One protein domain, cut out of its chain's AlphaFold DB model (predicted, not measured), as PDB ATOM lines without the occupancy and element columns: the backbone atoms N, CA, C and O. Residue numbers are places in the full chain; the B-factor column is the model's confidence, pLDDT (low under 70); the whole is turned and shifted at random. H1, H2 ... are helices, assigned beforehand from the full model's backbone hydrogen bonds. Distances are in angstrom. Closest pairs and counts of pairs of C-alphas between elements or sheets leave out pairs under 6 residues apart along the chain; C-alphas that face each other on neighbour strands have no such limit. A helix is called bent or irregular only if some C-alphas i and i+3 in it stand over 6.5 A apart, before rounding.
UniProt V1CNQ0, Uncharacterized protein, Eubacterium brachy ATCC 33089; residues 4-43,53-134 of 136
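What this domain is: This is residues 4 to 43 and 53 to 134 of the 136 residues of an uncharacterized protein of Eubacterium brachy ATCC 33089 (UniProt V1CNQ0). Four long helices lie side by side in one row, H1, H4, H3 and H2, making a slab a single helix thick, with H3 set a little out of line and each helix running opposite to the next. H1 and H2 make the two sides of the row, and the loop of residues 31 to 43 reaches past one end of it. The printed part has 122 residues with four named helices, H1, H2, H3 and H4 along the chain, and no named strand; the class is all helix. It is loose, with a radius of gyration of the C-alphas of 17.2 A, and its outline, 55 by 37 by 15 A, is only just flat.

How they stand to each other: H1, residues 4 to 30, touches H4, residues 105 to 134, at a shallow tilt of 4 degrees, opposite ways; their closest C-alphas are those of Gly 21 and Val 113, 6.1 A apart. H2, residues 54 to 78, and H3, residues 80 to 98, touch and form a helical hairpin, with a shallow tilt of 7 degrees; their closest C-alphas are those of Leu 71 and Gly 86, 4.5 A apart. H3 and H4 form a second helical hairpin, with a shallow tilt of 14 degrees, and their closest C-alphas, those of Pro 92 and Ser 111, are 5.5 A apart. H1 is apart from H2 and from H3, and H2 is apart from H4. In H1 every O i to N i+4 pair is within hydrogen-bond range; in H2 17 of 21 are, in H3 11 of 15 and in H4 25 of 26.

Where its parts are: H1 begins at C-alpha 4, (158.191, 228.927, 95.614), and is 38.0 A long. After it, residues 32 to 33 pair with residues 36 to 37, antiparallel. H2 is 35.3 A long, begins at C-alpha 54, (189.386, 187.329, 100.205), and has a kink of 32 degrees near residue 61. H3 is 27.4 A long and has a kink of 33 degrees near residue 89; it is irregular, but only just, with C-alphas 81 and 84 6.8 A apart. H4, the longest at 43.1 A, ends at C-alpha 134, (174.996, 232.607, 95.461).

The domain as a whole: The two C-alphas farthest apart are those of Glu 35 and Gly 134, at 55.9 A. Residues 44 to 52 are not printed, and C-alphas 43 and 53 stand 19.2 A apart across this cut, which falls in the link from H1 to H2. The link from H2 to H3 is tight, and that from H3 to H4 is short. The mean pLDDT of the printed part is 80.5; it is under 70 at residues 43, 98, 100 to 103, 111 and 129 to 134.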
ATOM      1  N   TRP A   4     159.325 229.812  95.878       83.75
ATOM      2  CA  TRP A   4     158.191 228.927  95.614       83.75
ATOM      3  C   TRP A   4     158.455 227.888  94.520       83.75
ATOM      4  O   TRP A   4     157.986 226.759  94.635       83.75
ATOM      5  N   ALA A   5     159.248 228.225  93.499       84.88
ATOM      6  CA  ALA A   5     159.635 227.269  92.464       84.88
ATOM      7  C   ALA A   5     160.555 226.178  93.039       84.88
ATOM      8  O   ALA A   5     160.383 225.003  92.730       84.88
ATOM      9  N   TYR A   6     161.469 226.548  93.941       80.06
ATOM     10  CA  TYR A   6     162.344 225.594  94.629       80.06
ATOM     11  C   TYR A   6     161.573 224.661  95.543       80.06
ATOM     12  O   TYR A   6     161.774 223.451  95.478       80.06
ATOM     13  N   ILE A   7     160.667 225.212  96.352       85.56
ATOM     14  CA  ILE A   7     159.786 224.416  97.208       85.56
ATOM     15  C   ILE A   7     158.946 223.468  96.348       85.56
ATOM     16  O   ILE A   7     158.842 222.291  96.685       85.56
ATOM     17  N   GLY A   8     158.416 223.936  95.214       90.25
ATOM     18  CA  GLY A   8     157.678 223.100  94.267       90.25
ATOM     19  C   GLY A   8     158.513 221.938  93.717       90.25
ATOM     20  O   GLY A   8     158.073 220.793  93.784       90.25
ATOM     21  N   ILE A   9     159.736 222.205  93.248       89.50
ATOM     22  CA  ILE A   9     160.647 221.174  92.720       89.50
ATOM     23  C   ILE A   9     161.036 220.173  93.816       89.50
ATOM     24  O   ILE A   9     160.946 218.965  93.606       89.50
ATOM     25  N   LEU A  10     161.424 220.659  94.997       90.12
ATOM     26  CA  LEU A  10     161.769 219.813  96.142       90.12
ATOM     27  C   LEU A  10     160.602 218.934  96.579       90.12
ATOM     28  O   LEU A  10     160.787 217.743  96.816       90.12
ATOM     29  N   SER A  11     159.400 219.505  96.639       92.12
ATOM     30  CA  SER A  11     158.194 218.769  97.019       92.12
ATOM     31  C   SER A  11     157.855 217.706  95.981       92.12
ATOM     32  O   SER A  11     157.578 216.566  96.345       92.12
ATOM     33  N   PHE A  12     157.947 218.038  94.691       93.88
ATOM     34  CA  PHE A  12     157.708 217.089  93.605       93.88
ATOM     35  C   PHE A  12     158.687 215.908  93.648       93.88
ATOM     36  O   PHE A  12     158.255 214.756  93.610       93.88
ATOM     37  N   ILE A  13     159.991 216.172  93.799       91.94
ATOM     38  CA  ILE A  13     161.012 215.115  93.905       91.94
ATOM     39  C   ILE A  13     160.776 214.266  95.161       91.94
ATOM     40  O   ILE A  13     160.841 213.038  95.092       91.94
ATOM     41  N   GLY A  14     160.461 214.899  96.295       93.00
ATOM     42  CA  GLY A  14     160.164 214.198  97.545       93.00
ATOM     43  C   GLY A  14     158.971 213.249  97.413       93.00
ATOM     44  O   GLY A  14     159.070 212.081  97.790       93.00
ATOM     45  N   ILE A  15     157.873 213.715  96.810       96.12
ATOM     46  CA  ILE A  15     156.681 212.896  96.542       96.12
ATOM     47  C   ILE A  15     157.014 211.752  95.580       96.12
ATOM     48  O   ILE A  15     156.618 210.615  95.833       96.12
ATOM     49  N   ALA A  16     157.766 212.018  94.508       94.56
ATOM     50  CA  ALA A  16     158.155 210.990  93.547       94.56
ATOM     51  C   ALA A  16     158.977 209.876  94.212       94.56
ATOM     52  O   ALA A  16     158.686 208.695  94.035       94.56
ATOM     53  N   PHE A  17     159.970 210.228  95.032       91.69
ATOM     54  CA  PHE A  17     160.804 209.232  95.708       91.69
ATOM     55  C   PHE A  17     160.045 208.488  96.800       91.69
ATOM     56  O   PHE A  17     160.237 207.281  96.961       91.69
ATOM     57  N   PHE A  18     159.142 209.171  97.506       93.62
ATOM     58  CA  PHE A  18     158.226 208.521  98.435       93.62
ATOM     59  C   PHE A  18     157.335 207.501  97.714       93.62
ATOM     60  O   PHE A  18     157.229 206.361  98.166       93.62
ATOM     61  N   ALA A  19     156.762 207.864  96.563       96.19
ATOM     62  CA  ALA A  19     155.949 206.963  95.752       96.19
ATOM     63  C   ALA A  19     156.754 205.753  95.249       96.19
ATOM     64  O   ALA A  19     156.247 204.635  95.288       96.19
ATOM     65  N   ILE A  20     158.019 205.941  94.852       93.50
ATOM     66  CA  ILE A  20     158.915 204.837  94.467       93.50
ATOM     67  C   ILE A  20     159.191 203.916  95.661       93.50
ATOM     68  O   ILE A  20     159.069 202.695  95.537       93.50
ATOM     69  N   GLY A  21     159.529 204.473  96.827       92.19
ATOM     70  CA  GLY A  21     159.781 203.692  98.040       92.19
ATOM     71  C   GLY A  21     158.549 202.901  98.483       92.19
ATOM     72  O   GLY A  21     158.637 201.701  98.744       92.19
ATOM     73  N   LEU A  22     157.381 203.547  98.490       95.38
ATOM     74  CA  LEU A  22     156.105 202.919  98.826       95.38
ATOM     75  C   LEU A  22     155.698 201.863  97.789       95.38
ATOM     76  O   LEU A  22     155.282 200.769  98.164       95.38
ATOM     77  N   GLY A  23     155.852 202.154  96.498       94.62
ATOM     78  CA  GLY A  23     155.576 201.214  95.413       94.62
ATOM     79  C   GLY A  23     156.456 199.971  95.506       94.62
ATOM     80  O   GLY A  23     155.949 198.853  95.430       94.62
ATOM     81  N   THR A  24     157.748 200.156  95.784       91.50
ATOM     82  CA  THR A  24     158.697 199.055  96.009       91.50
ATOM     83  C   THR A  24     158.307 198.234  97.237       91.50
ATOM     84  O   THR A  24     158.290 197.007  97.173       91.50
ATOM     85  N   TYR A  25     157.925 198.884  98.341       93.12
ATOM     86  CA  TYR A  25     157.448 198.199  99.546       93.12
ATOM     87  C   TYR A  25     156.209 197.340  99.267       93.12
ATOM     88  O   TYR A  25     156.169 196.161  99.622       93.12
ATOM     89  N   ILE A  26     155.202 197.924  98.611       94.50
ATOM     90  CA  ILE A  26     153.958 197.233  98.262       94.50
ATOM     91  C   ILE A  26     154.252 196.062  97.323       94.50
ATOM     92  O   ILE A  26     153.745 194.966  97.554       94.50
ATOM     93  N   TYR A  27     155.088 196.273  96.306       93.25
ATOM     94  CA  TYR A  27     155.503 195.235  95.368       93.25
ATOM     95  C   TYR A  27     156.182 194.067  96.092       93.25
ATOM     96  O   TYR A  27     155.729 192.934  95.977       93.25
ATOM     97  N   MET A  28     157.201 194.333  96.913       92.00
ATOM     98  CA  MET A  28     157.942 193.279  97.618       92.00
ATOM     99  C   MET A  28     157.094 192.524  98.647       92.00
ATOM    100  O   MET A  28     157.370 191.362  98.938       92.00
ATOM    101  N   LYS A  29     156.061 193.167  99.204       91.00
ATOM    102  CA  LYS A  29     155.133 192.519 100.138       91.00
ATOM    103  C   LYS A  29     154.067 191.677  99.430       91.00
ATOM    104  O   LYS A  29     153.574 190.720 100.015       91.00
ATOM    105  N   ARG A  30     153.670 192.053  98.210       89.81
ATOM    106  CA  ARG A  30     152.617 191.367  97.437       89.81
ATOM    107  C   ARG A  30     153.156 190.264  96.534       89.81
ATOM    108  O   ARG A  30     152.435 189.309  96.271       89.81
ATOM    109  N   THR A  31     154.386 190.398  96.058       87.38
ATOM    110  CA  THR A  31     155.025 189.377  95.231       87.38
ATOM    111  C   THR A  31     155.547 188.259  96.130       87.38
ATOM    112  O   THR A  31     156.301 188.503  97.076       87.38
ATOM    113  N   VAL A  32     155.128 187.034  95.827       85.38
ATOM    114  CA  VAL A  32     155.532 185.808  96.519       85.38
ATOM    115  C   VAL A  32     156.493 185.047  95.613       85.38
ATOM    116  O   VAL A  32     156.239 184.923  94.415       85.38
ATOM    117  N   SER A  33     157.587 184.558  96.184       78.94
ATOM    118  CA  SER A  33     158.542 183.668  95.532       78.94
ATOM    119  C   SER A  33     158.637 182.391  96.365       78.94
ATOM    120  O   SER A  33     158.964 182.420  97.555       78.94
ATOM    121  N   GLY A  34     158.228 181.268  95.772       82.00
ATOM    122  CA  GLY A  34     157.983 180.030  96.512       82.00
ATOM    123  C   GLY A  34     156.853 180.200  97.534       82.00
ATOM    124  O   GLY A  34     155.722 180.507  97.167       82.00
ATOM    125  N   GLU A  35     157.167 180.012  98.819       81.62
ATOM    126  CA  GLU A  35     156.216 180.120  99.941       81.62
ATOM    127  C   GLU A  35     156.320 181.446 100.715       81.62
ATOM    128  O   GLU A  35     155.533 181.697 101.629       81.62
ATOM    129  N   LYS A  36     157.301 182.299 100.390       81.94
ATOM    130  CA  LYS A  36     157.596 183.532 101.136       81.94
ATOM    131  C   LYS A  36     157.405 184.764 100.265       81.94
ATOM    132  O   LYS A  36     157.578 184.730  99.050       81.94
ATOM    133  N   THR A  37     157.071 185.889 100.891       86.12
ATOM    134  CA  THR A  37     157.100 187.184 100.191       86.12
ATOM    135  C   THR A  37     158.537 187.534  99.812       86.12
ATOM    136  O   THR A  37     159.463 187.152 100.534       86.12
ATOM    137  N   LEU A  38     158.743 188.329  98.756       83.31
ATOM    138  CA  LEU A  38     160.089 188.815  98.406       83.31
ATOM    139  C   LEU A  38     160.773 189.497  99.597       83.31
ATOM    140  O   LEU A  38     161.991 189.480  99.706       83.31
ATOM    141  N   MET A  39     160.001 190.087 100.513       83.75
ATOM    142  CA  MET A  39     160.523 190.735 101.714       83.75
ATOM    143  C   MET A  39     161.186 189.766 102.706       83.75
ATOM    144  O   MET A  39     162.142 190.138 103.396       83.75
ATOM    145  N   GLU A  40     160.677 188.542 102.781       80.69
ATOM    146  CA  GLU A  40     161.100 187.492 103.714       80.69
ATOM    147  C   GLU A  40     161.992 186.440 103.056       80.69
ATOM    148  O   GLU A  40     162.681 185.684 103.745       80.69
ATOM    149  N   GLU A  41     161.998 186.409 101.728       79.31
ATOM    150  CA  GLU A  41     162.860 185.551 100.941       79.31
ATOM    151  C   GLU A  41     164.335 185.891 101.170       79.31
ATOM    152  O   GLU A  41     164.744 187.054 101.314       79.31
ATOM    153  N   VAL A  42     165.144 184.836 101.231       70.56
ATOM    154  CA  VAL A  42     166.591 184.952 101.329       70.56
ATOM    155  C   VAL A  42     167.116 185.157  99.914       70.56
ATOM    156  O   VAL A  42     167.086 184.256  99.092       70.56
ATOM    157  N   VAL A  43     167.626 186.350  99.632       66.12
ATOM    158  CA  VAL A  43     168.142 186.715  98.302       66.12
ATOM    159  C   VAL A  43     169.552 186.162  98.067       66.12
ATOM    160  O   VAL A  43     170.086 186.225  96.966       66.12
ATOM    161  N   GLU A  53     185.798 184.298 101.411       78.75
ATOM    162  CA  GLU A  53     187.069 184.326 100.710       78.75
ATOM    163  C   GLU A  53     187.505 185.772 100.476       78.75
ATOM    164  O   GLU A  53     186.688 186.689 100.374       78.75
ATOM    165  N   PHE A  54     188.816 185.993 100.375       74.50
ATOM    166  CA  PHE A  54     189.386 187.329 100.205       74.50
ATOM    167  C   PHE A  54     188.749 188.090  99.029       74.50
ATOM    168  O   PHE A  54     188.401 189.265  99.145       74.50
ATOM    169  N   HIS A  55     188.497 187.389  97.922       74.88
ATOM    170  CA  HIS A  55     187.858 187.955  96.740       74.88
ATOM    171  C   HIS A  55     186.368 188.307  96.959       74.88
ATOM    172  O   HIS A  55     185.850 189.228  96.329       74.88
ATOM    173  N   GLU A  56     185.665 187.619  97.866       72.31
ATOM    174  CA  GLU A  56     184.286 187.945  98.252       72.31
ATOM    175  C   GLU A  56     184.241 189.203  99.114       72.31
ATOM    176  O   GLU A  56     183.404 190.069  98.878       72.31
ATOM    177  N   ILE A  57     185.183 189.349 100.049       75.81
ATOM    178  CA  ILE A  57     185.313 190.542 100.899       75.81
ATOM    179  C   ILE A  57     185.574 191.788 100.044       75.81
ATOM    180  O   ILE A  57     184.946 192.827 100.263       75.81
ATOM    181  N   LEU A  58     186.437 191.683  99.026       74.38
ATOM    182  CA  LEU A  58     186.739 192.792  98.116       74.38
ATOM    183  C   LEU A  58     185.488 193.353  97.423       74.38
ATOM    184  O   LEU A  58     185.362 194.572  97.301       74.38
ATOM    185  N   ARG A  59     184.520 192.502  97.053       75.44
ATOM    186  CA  ARG A  59     183.255 192.939  96.427       75.44
ATOM    187  C   ARG A  59     182.427 193.865  97.321       75.44
ATOM    188  O   ARG A  59     181.680 194.691  96.805       75.44
ATOM    189  N   TYR A  60     182.577 193.762  98.640       74.06
ATOM    190  CA  TYR A  60     181.895 194.628  99.603       74.06
ATOM    191  C   TYR A  60     182.753 195.828 100.021       74.06
ATOM    192  O   TYR A  60     182.230 196.928 100.176       74.06
ATOM    193  N   VAL A  61     184.069 195.651 100.170       77.62
ATOM    194  CA  VAL A  61     184.978 196.716 100.635       77.62
ATOM    195  C   VAL A  61     185.200 197.798  99.573       77.62
ATOM    196  O   VAL A  61     185.253 198.974  99.926       77.62
ATOM    197  N   ILE A  62     185.265 197.442  98.284       79.94
ATOM    198  CA  ILE A  62     185.447 198.404  97.179       79.94
ATOM    199  C   ILE A  62     184.353 199.492  97.159       79.94
ATOM    200  O   ILE A  62     184.700 200.676  97.198       79.94
ATOM    201  N   PRO A  63     183.045 199.161  97.138       78.62
ATOM    202  CA  PRO A  63     182.000 200.182  97.142       78.62
ATOM    203  C   PRO A  63     181.959 200.989  98.446       78.62
ATOM    204  O   PRO A  63     181.659 202.180  98.397       78.62
ATOM    205  N   ILE A  64     182.316 200.395  99.595       83.69
ATOM    206  CA  ILE A  64     182.457 201.134 100.865       83.69
ATOM    207  C   ILE A  64     183.562 202.187 100.742       83.69
ATOM    208  O   ILE A  64     183.334 203.349 101.073       83.69
ATOM    209  N   PHE A  65     184.735 201.811 100.229       82.94
ATOM    210  CA  PHE A  65     185.843 202.741 100.006       82.94
ATOM    211  C   PHE A  65     185.440 203.880  99.067       82.94
ATOM    212  O   PHE A  65     185.691 205.045  99.372       82.94
ATOM    213  N   GLY A  66     184.752 203.559  97.966       81.25
ATOM    214  CA  GLY A  66     184.213 204.556  97.042       81.25
ATOM    215  C   GLY A  66     183.242 205.525  97.722       81.25
ATOM    216  O   GLY A  66     183.382 206.738  97.573       81.25
ATOM    217  N   ALA A  67     182.308 205.013  98.526       82.25
ATOM    218  CA  ALA A  67     181.349 205.834  99.264       82.25
ATOM    219  C   ALA A  67     182.019 206.724 100.325       82.25
ATOM    220  O   ALA A  67     181.635 207.880 100.484       82.25
ATOM    221  N   VAL A  68     183.048 206.224 101.015       85.56
ATOM    222  CA  VAL A  68     183.817 206.996 102.003       85.56
ATOM    223  C   VAL A  68     184.642 208.093 101.324       85.56
ATOM    224  O   VAL A  68     184.604 209.240 101.767       85.56
ATOM    225  N   ILE A  69     185.337 207.790 100.223       87.94
ATOM    226  CA  ILE A  69     186.068 208.798  99.434       87.94
ATOM    227  C   ILE A  69     185.099 209.864  98.917       87.94
ATOM    228  O   ILE A  69     185.387 211.057  99.001       87.94
ATOM    229  N   PHE A  70     183.935 209.445  98.425       81.19
ATOM    230  CA  PHE A  70     182.901 210.356  97.964       81.19
ATOM    231  C   PHE A  70     182.354 211.230  99.103       81.19
ATOM    232  O   PHE A  70     182.215 212.437  98.915       81.19
ATOM    233  N   LEU A  71     182.134 210.677 100.301       85.50
ATOM    234  CA  LEU A  71     181.791 211.442 101.506       85.50
ATOM    235  C   LEU A  71     182.867 212.489 101.829       85.50
ATOM    236  O   LEU A  71     182.534 213.656 102.027       85.50
ATOM    237  N   PHE A  72     184.150 212.115 101.840       85.12
ATOM    238  CA  PHE A  72     185.240 213.068 102.081       85.12
ATOM    239  C   PHE A  72     185.301 214.156 101.007       85.12
ATOM    240  O   PHE A  72     185.462 215.334 101.334       85.12
ATOM    241  N   TYR A  73     185.131 213.790  99.736       84.25
ATOM    242  CA  TYR A  73     185.037 214.744  98.633       84.25
ATOM    243  C   TYR A  73     183.867 215.712  98.838       84.25
ATOM    244  O   TYR A  73     184.046 216.926  98.721       84.25
ATOM    245  N   MET A  74     182.694 215.195  99.206       79.75
ATOM    246  CA  MET A  74     181.498 215.987  99.472       79.75
ATOM    247  C   MET A  74     181.722 216.963 100.635       79.75
ATOM    248  O   MET A  74     181.518 218.165 100.476       79.75
ATOM    249  N   VAL A  75     182.225 216.482 101.772       85.69
ATOM    250  CA  VAL A  75     182.508 217.322 102.948       85.69
ATOM    251  C   VAL A  75     183.553 218.390 102.629       85.69
ATOM    252  O   VAL A  75     183.370 219.555 102.979       85.69
ATOM    253  N   ARG A  76     184.620 218.039 101.903       83.62
ATOM    254  CA  ARG A  76     185.668 218.993 101.516       83.62
ATOM    255  C   ARG A  76     185.167 220.053 100.535       83.62
ATOM    256  O   ARG A  76     185.563 221.210 100.630       83.62
ATOM    257  N   ARG A  77     184.333 219.672  99.566       80.75
ATOM    258  CA  ARG A  77     183.872 220.569  98.492       80.75
ATOM    259  C   ARG A  77     182.657 221.408  98.891       80.75
ATOM    260  O   ARG A  77     182.412 222.461  98.293       80.75
ATOM    261  N   PHE A  78     181.879 220.941  99.858       75.69
ATOM    262  CA  PHE A  78     180.567 221.501 100.144       75.69
ATOM    263  C   PHE A  78     180.279 221.735 101.642       75.69
ATOM    264  O   PHE A  78     179.242 222.311 101.968       75.69
ATOM    265  N   GLY A  79     181.208 221.378 102.533       79.44
ATOM    266  CA  GLY A  79     181.163 221.685 103.965       79.44
ATOM    267  C   GLY A  79     180.683 220.527 104.847       79.44
ATOM    268  O   GLY A  79     180.180 219.506 104.376       79.44
ATOM    269  N   SER A  80     180.811 220.697 106.165       78.19
ATOM    270  CA  SER A  80     180.493 219.674 107.177       78.19
ATOM    271  C   SER A  80     179.022 219.233 107.199       78.19
ATOM    272  O   SER A  80     178.733 218.126 107.657       78.19
ATOM    273  N   GLY A  81     178.102 220.024 106.628       74.06
ATOM    274  CA  GLY A  81     176.687 219.662 106.455       74.06
ATOM    275  C   GLY A  81     176.448 218.385 105.630       74.06
ATOM    276  O   GLY A  81     175.374 217.796 105.704       74.06
ATOM    277  N   PHE A  82     177.461 217.899 104.902       73.69
ATOM    278  CA  PHE A  82     177.403 216.654 104.120       73.69
ATOM    279  C   PHE A  82     177.697 215.394 104.898       73.69
ATOM    280  O   PHE A  82     177.531 214.299 104.363       73.69
ATOM    281  N   THR A  83     178.125 215.526 106.149       81.38
ATOM    282  CA  THR A  83     178.466 214.368 106.970       81.38
ATOM    283  C   THR A  83     177.263 213.436 107.095       81.38
ATOM    284  O   THR A  83     177.400 212.234 106.884       81.38
ATOM    285  N   LEU A  84     176.061 213.984 107.317       77.38
ATOM    286  CA  LEU A  84     174.822 213.206 107.398       77.38
ATOM    287  C   LEU A  84     174.485 212.507 106.066       77.38
ATOM    288  O   LEU A  84     174.035 211.363 106.067       77.38
ATOM    289  N   LEU A  85     174.761 213.171 104.938       74.69
ATOM    290  CA  LEU A  85     174.498 212.652 103.592       74.69
ATOM    291  C   LEU A  85     175.438 211.516 103.212       74.69
ATOM    292  O   LEU A  85     174.989 210.462 102.782       74.69
ATOM    293  N   GLY A  86     176.745 211.685 103.393       77.44
ATOM    294  CA  GLY A  86     177.658 210.587 103.094       77.44
ATOM    295  C   GLY A  86     177.535 209.444 104.105       77.44
ATOM    296  O   GLY A  86     177.674 208.285 103.725       77.44
ATOM    297  N   THR A  87     177.165 209.722 105.362       80.75
ATOM    298  CA  THR A  87     176.895 208.659 106.348       80.75
ATOM    299  C   THR A  87     175.697 207.798 105.935       80.75
ATOM    300  O   THR A  87     175.763 206.574 106.068       80.75
ATOM    301  N   SER A  88     174.631 208.383 105.371       76.50
ATOM    302  CA  SER A  88     173.476 207.612 104.886       76.50
ATOM    303  C   SER A  88     173.785 206.745 103.655       76.50
ATOM    304  O   SER A  88     173.117 205.730 103.466       76.50
ATOM    305  N   MET A  89     174.832 207.059 102.875       76.88
ATOM    306  CA  MET A  89     175.356 206.172 101.820       76.88
ATOM    307  C   MET A  89     176.218 205.037 102.369       76.88
ATOM    308  O   MET A  89     176.100 203.894 101.931       76.88
ATOM    309  N   VAL A  90     177.123 205.350 103.301       83.00
ATOM    310  CA  VAL A  90     178.108 204.387 103.817       83.00
ATOM    311  C   VAL A  90     177.430 203.336 104.701       83.00
ATOM    312  O   VAL A  90     177.752 202.154 104.619       83.00
ATOM    313  N   THR A  91     176.443 203.739 105.504       82.12
ATOM    314  CA  THR A  91     175.750 202.859 106.459       82.12
ATOM    315  C   THR A  91     175.123 201.606 105.823       82.12
ATOM    316  O   THR A  91     175.446 200.507 106.275       82.12
ATOM    317  N   PRO A  92     174.276 201.683 104.774       74.06
ATOM    318  CA  PRO A  92     173.708 200.487 104.148       74.06
ATOM    319  C   PRO A  92     174.779 199.589 103.514       74.06
ATOM    320  O   PRO A  92     174.606 198.374 103.513       74.06
ATOM    321  N   LEU A  93     175.903 200.145 103.041       77.88
ATOM    322  CA  LEU A  93     177.035 199.371 102.514       77.88
ATOM    323  C   LEU A  93     177.784 198.610 103.622       77.88
ATOM    324  O   LEU A  93     178.157 197.453 103.432       77.88
ATOM    325  N   LEU A  94     177.944 199.221 104.799       78.62
ATOM    326  CA  LEU A  94     178.493 198.551 105.980       78.62
ATOM    327  C   LEU A  94     177.565 197.430 106.457       78.62
ATOM    328  O   LEU A  94     178.008 196.299 106.646       78.62
ATOM    329  N   VAL A  95     176.264 197.708 106.580       78.06
ATOM    330  CA  VAL A  95     175.262 196.690 106.941       78.06
ATOM    331  C   VAL A  95     175.272 195.546 105.924       78.06
ATOM    332  O   VAL A  95     175.198 194.380 106.297       78.06
ATOM    333  N   ALA A  96     175.438 195.861 104.642       72.56
ATOM    334  CA  ALA A  96     175.593 194.899 103.561       72.56
ATOM    335  C   ALA A  96     176.830 193.993 103.687       72.56
ATOM    336  O   ALA A  96     176.718 192.814 103.352       72.56
ATOM    337  N   LEU A  97     177.973 194.527 104.132       73.62
ATOM    338  CA  LEU A  97     179.199 193.764 104.396       73.62
ATOM    339  C   LEU A  97     178.988 192.785 105.559       73.62
ATOM    340  O   LEU A  97     179.321 191.607 105.442       73.62
ATOM    341  N   PHE A  98     178.391 193.252 106.657       68.94
ATOM    342  CA  PHE A  98     178.149 192.413 107.834       68.94
ATOM    343  C   PHE A  98     177.022 191.384 107.615       68.94
ATOM    344  O   PHE A  98     177.099 190.279 108.148       68.94
ATOM    345  N   ASN A  99     176.035 191.680 106.757       72.88
ATOM    346  CA  ASN A  99     174.942 190.766 106.389       72.88
ATOM    347  C   ASN A  99     175.191 189.963 105.096       72.88
ATOM    348  O   ASN A  99     174.257 189.353 104.568       72.88
ATOM    349  N   ALA A 100     176.422 189.929 104.573       64.69
ATOM    350  CA  ALA A 100     176.753 189.344 103.267       64.69
ATOM    351  C   ALA A 100     176.229 187.909 103.040       64.69
ATOM    352  O   ALA A 100     175.907 187.538 101.912       64.69
ATOM    353  N   ARG A 101     176.076 187.104 104.098       60.28
ATOM    354  CA  ARG A 101     175.718 185.680 103.977       60.28
ATOM    355  C   ARG A 101     174.247 185.333 104.094       60.28
ATOM    356  O   ARG A 101     173.873 184.221 103.754       60.28
ATOM    357  N   LYS A 102     173.419 186.248 104.587       60.91
ATOM    358  CA  LYS A 102     171.967 186.058 104.665       60.91
ATOM    359  C   LYS A 102     171.292 187.396 104.423       60.91
ATOM    360  O   LYS A 102     170.762 188.023 105.337       60.91
ATOM    361  N   ARG A 103     171.343 187.858 103.173       66.94
ATOM    362  CA  ARG A 103     170.512 188.987 102.753       66.94
ATOM    363  C   ARG A 103     169.089 188.501 102.565       66.94
ATOM    364  O   ARG A 103     168.847 187.575 101.802       66.94
ATOM    365  N   THR A 104     168.159 189.152 103.240       76.19
ATOM    366  CA  THR A 104     166.723 189.023 102.980       76.19
ATOM    367  C   THR A 104     166.267 190.152 102.067       76.19
ATOM    368  O   THR A 104     166.932 191.197 102.012       76.19
ATOM    369  N   GLY A 105     165.125 190.017 101.394       78.00
ATOM    370  CA  GLY A 105     164.586 191.136 100.615       78.00
ATOM    371  C   GLY A 105     164.342 192.384 101.464       78.00
ATOM    372  O   GLY A 105     164.572 193.494 100.994       78.00
ATOM    373  N   LYS A 106     164.053 192.234 102.761       81.12
ATOM    374  CA  LYS A 106     164.017 193.351 103.719       81.12
ATOM    375  C   LYS A 106     165.323 194.158 103.753       81.12
ATOM    376  O   LYS A 106     165.283 195.385 103.785       81.12
ATOM    377  N   SER A 107     166.482 193.498 103.717       72.56
ATOM    378  CA  SER A 107     167.788 194.182 103.692       72.56
ATOM    379  C   SER A 107     168.043 194.934 102.376       72.56
ATOM    380  O   SER A 107     168.638 196.015 102.377       72.56
ATOM    381  N   ILE A 108     167.535 194.403 101.262       79.12
ATOM    382  CA  ILE A 108     167.596 195.050  99.948       79.12
ATOM    383  C   ILE A 108     166.672 196.261  99.914       79.12
ATOM    384  O   ILE A 108     167.101 197.340  99.516       79.12
ATOM    385  N   PHE A 109     165.450 196.119 100.418       82.81
ATOM    386  CA  PHE A 109     164.504 197.218 100.543       82.81
ATOM    387  C   PHE A 109     165.077 198.379 101.365       82.81
ATOM    388  O   PHE A 109     165.034 199.524 100.923       82.81
ATOM    389  N   ILE A 110     165.681 198.092 102.524       78.31
ATOM    390  CA  ILE A 110     166.336 199.118 103.355       78.31
ATOM    391  C   ILE A 110     167.452 199.826 102.574       78.31
ATOM    392  O   ILE A 110     167.578 201.045 102.656       78.31
ATOM    393  N   SER A 111     168.228 199.082 101.782       69.50
ATOM    394  CA  SER A 111     169.288 199.658 100.944       69.50
ATOM    395  C   SER A 111     168.723 200.580  99.854       69.50
ATOM    396  O   SER A 111     169.262 201.664  99.636       69.50
ATOM    397  N   ILE A 112     167.610 200.196  99.217       81.19
ATOM    398  CA  ILE A 112     166.900 201.022  98.225       81.19
ATOM    399  C   ILE A 112     166.382 202.312  98.873       81.19
ATOM    400  O   ILE A 112     166.626 203.398  98.351       81.19
ATOM    401  N   VAL A 113     165.717 202.217 100.029       83.25
ATOM    402  CA  VAL A 113     165.197 203.390 100.754       83.25
ATOM    403  C   VAL A 113     166.327 204.337 101.158       83.25
ATOM    404  O   VAL A 113     166.211 205.545 100.955       83.25
ATOM    405  N   ALA A 114     167.441 203.808 101.669       77.44
ATOM    406  CA  ALA A 114     168.605 204.620 102.017       77.44
ATOM    407  C   ALA A 114     169.181 205.355 100.793       77.44
ATOM    408  O   ALA A 114     169.494 206.543 100.878       77.44
ATOM    409  N   MET A 115     169.250 204.684  99.639       78.38
ATOM    410  CA  MET A 115     169.706 205.288  98.385       78.38
ATOM    411  C   MET A 115     168.746 206.378  97.877       78.38
ATOM    412  O   MET A 115     169.207 207.441  97.463       78.38
ATOM    413  N   LEU A 116     167.428 206.169  97.964       84.75
ATOM    414  CA  LEU A 116     166.423 207.182  97.611       84.75
ATOM    415  C   LEU A 116     166.549 208.437  98.484       84.75
ATOM    416  O   LEU A 116     166.588 209.550  97.962       84.75
ATOM    417  N   ILE A 117     166.665 208.263  99.806       81.12
ATOM    418  CA  ILE A 117     166.859 209.376 100.749       81.12
ATOM    419  C   ILE A 117     168.153 210.127 100.428       81.12
ATOM    420  O   ILE A 117     168.157 211.356 100.390       81.12
ATOM    421  N   PHE A 118     169.242 209.404 100.163       78.00
ATOM    422  CA  PHE A 118     170.511 210.021  99.799       78.00
ATOM    423  C   PHE A 118     170.383 210.903  98.548       78.00
ATOM    424  O   PHE A 118     170.766 212.073  98.583       78.00
ATOM    425  N   ILE A 119     169.803 210.372  97.466       80.62
ATOM    426  CA  ILE A 119     169.631 211.119  96.213       80.62
ATOM    427  C   ILE A 119     168.739 212.348  96.446       80.62
ATOM    428  O   ILE A 119     169.055 213.432  95.953       80.62
ATOM    429  N   PHE A 120     167.661 212.215  97.230       84.94
ATOM    430  CA  PHE A 120     166.761 213.330  97.541       84.94
ATOM    431  C   PHE A 120     167.508 214.462  98.240       84.94
ATOM    432  O   PHE A 120     167.454 215.615  97.813       84.94
ATOM    433  N   LEU A 121     168.239 214.122  99.298       82.12
ATOM    434  CA  LEU A 121     168.960 215.103 100.087       82.12
ATOM    435  C   LEU A 121     170.138 215.721  99.315       82.12
ATOM    436  O   LEU A 121     170.440 216.898  99.506       82.12
ATOM    437  N   PHE A 122     170.769 214.968  98.411       79.31
ATOM    438  CA  PHE A 122     171.776 215.495  97.492       79.31
ATOM    439  C   PHE A 122     171.185 216.576  96.574       79.31
ATOM    440  O   PHE A 122     171.744 217.671  96.482       79.31
ATOM    441  N   PHE A 123     170.023 216.328  95.958       81.62
ATOM    442  CA  PHE A 123     169.332 217.342  95.152       81.62
ATOM    443  C   PHE A 123     168.859 218.534  95.987       81.62
ATOM    444  O   PHE A 123     169.051 219.675  95.568       81.62
ATOM    445  N   ALA A 124     168.300 218.290  97.176       83.69
ATOM    446  CA  ALA A 124     167.894 219.347  98.100       83.69
ATOM    447  C   ALA A 124     169.057 220.275  98.445       83.69
ATOM    448  O   ALA A 124     168.920 221.498  98.387       83.69
ATOM    449  N   TYR A 125     170.222 219.695  98.721       75.75
ATOM    450  CA  TYR A 125     171.419 220.474  98.956       75.75
ATOM    451  C   TYR A 125     171.856 221.255  97.713       75.75
ATOM    452  O   TYR A 125     172.162 222.439  97.831       75.75
ATOM    453  N   LEU A 126     171.936 220.621  96.533       78.31
ATOM    454  CA  LEU A 126     172.389 221.314  95.321       78.31
ATOM    455  C   LEU A 126     171.510 222.534  95.047       78.31
ATOM    456  O   LEU A 126     172.030 223.625  94.822       78.31
ATOM    457  N   LEU A 127     170.194 222.365  95.149       77.81
ATOM    458  CA  LEU A 127     169.231 223.452  95.002       77.81
ATOM    459  C   LEU A 127     169.443 224.547  96.054       77.81
ATOM    460  O   LEU A 127     169.447 225.729  95.711       77.81
ATOM    461  N   PHE A 128     169.688 224.170  97.311       75.50
ATOM    462  CA  PHE A 128     169.993 225.128  98.372       75.50
ATOM    463  C   PHE A 128     171.287 225.910  98.090       75.50
ATOM    464  O   PHE A 128     171.296 227.137  98.159       75.50
ATOM    465  N   LYS A 129     172.376 225.233  97.708       69.94
ATOM    466  CA  LYS A 129     173.662 225.880  97.416       69.94
ATOM    467  C   LYS A 129     173.584 226.809  96.208       69.94
ATOM    468  O   LYS A 129     174.075 227.928  96.293       69.94
ATOM    469  N   TYR A 130     173.011 226.358  95.093       69.25
ATOM    470  CA  TYR A 130     172.993 227.157  93.866       69.25
ATOM    471  C   TYR A 130     172.129 228.415  93.995       69.25
ATOM    472  O   TYR A 130     172.514 229.448  93.457       69.25
ATOM    473  N   GLU A 131     171.015 228.366  94.732       66.56
ATOM    474  CA  GLU A 131     170.127 229.531  94.829       66.56
ATOM    475  C   GLU A 131     170.377 230.410  96.058       66.56
ATOM    476  O   GLU A 131     170.269 231.633  95.955       66.56
ATOM    477  N   PHE A 132     170.679 229.818  97.218       61.03
ATOM    478  CA  PHE A 132     170.803 230.574  98.467       61.03
ATOM    479  C   PHE A 132     172.243 230.977  98.772       61.03
ATOM    480  O   PHE A 132     172.440 232.085  99.248       61.03
ATOM    481  N   ALA A 133     173.253 230.159  98.449       58.22
ATOM    482  CA  ALA A 133     174.655 230.521  98.707       58.22
ATOM    483  C   ALA A 133     175.257 231.459  97.642       58.22
ATOM    484  O   ALA A 133     176.294 232.055  97.889       58.22
ATOM    485  N   GLY A 134     174.619 231.609  96.474       53.06
ATOM    486  CA  GLY A 134     174.996 232.607  95.461       53.06
ATOM    487  C   GLY A 134     174.445 234.017  95.721       53.06
ATOM    488  O   GLY A 134     174.682 234.914  94.917       53.06
TER     489      GLY A 134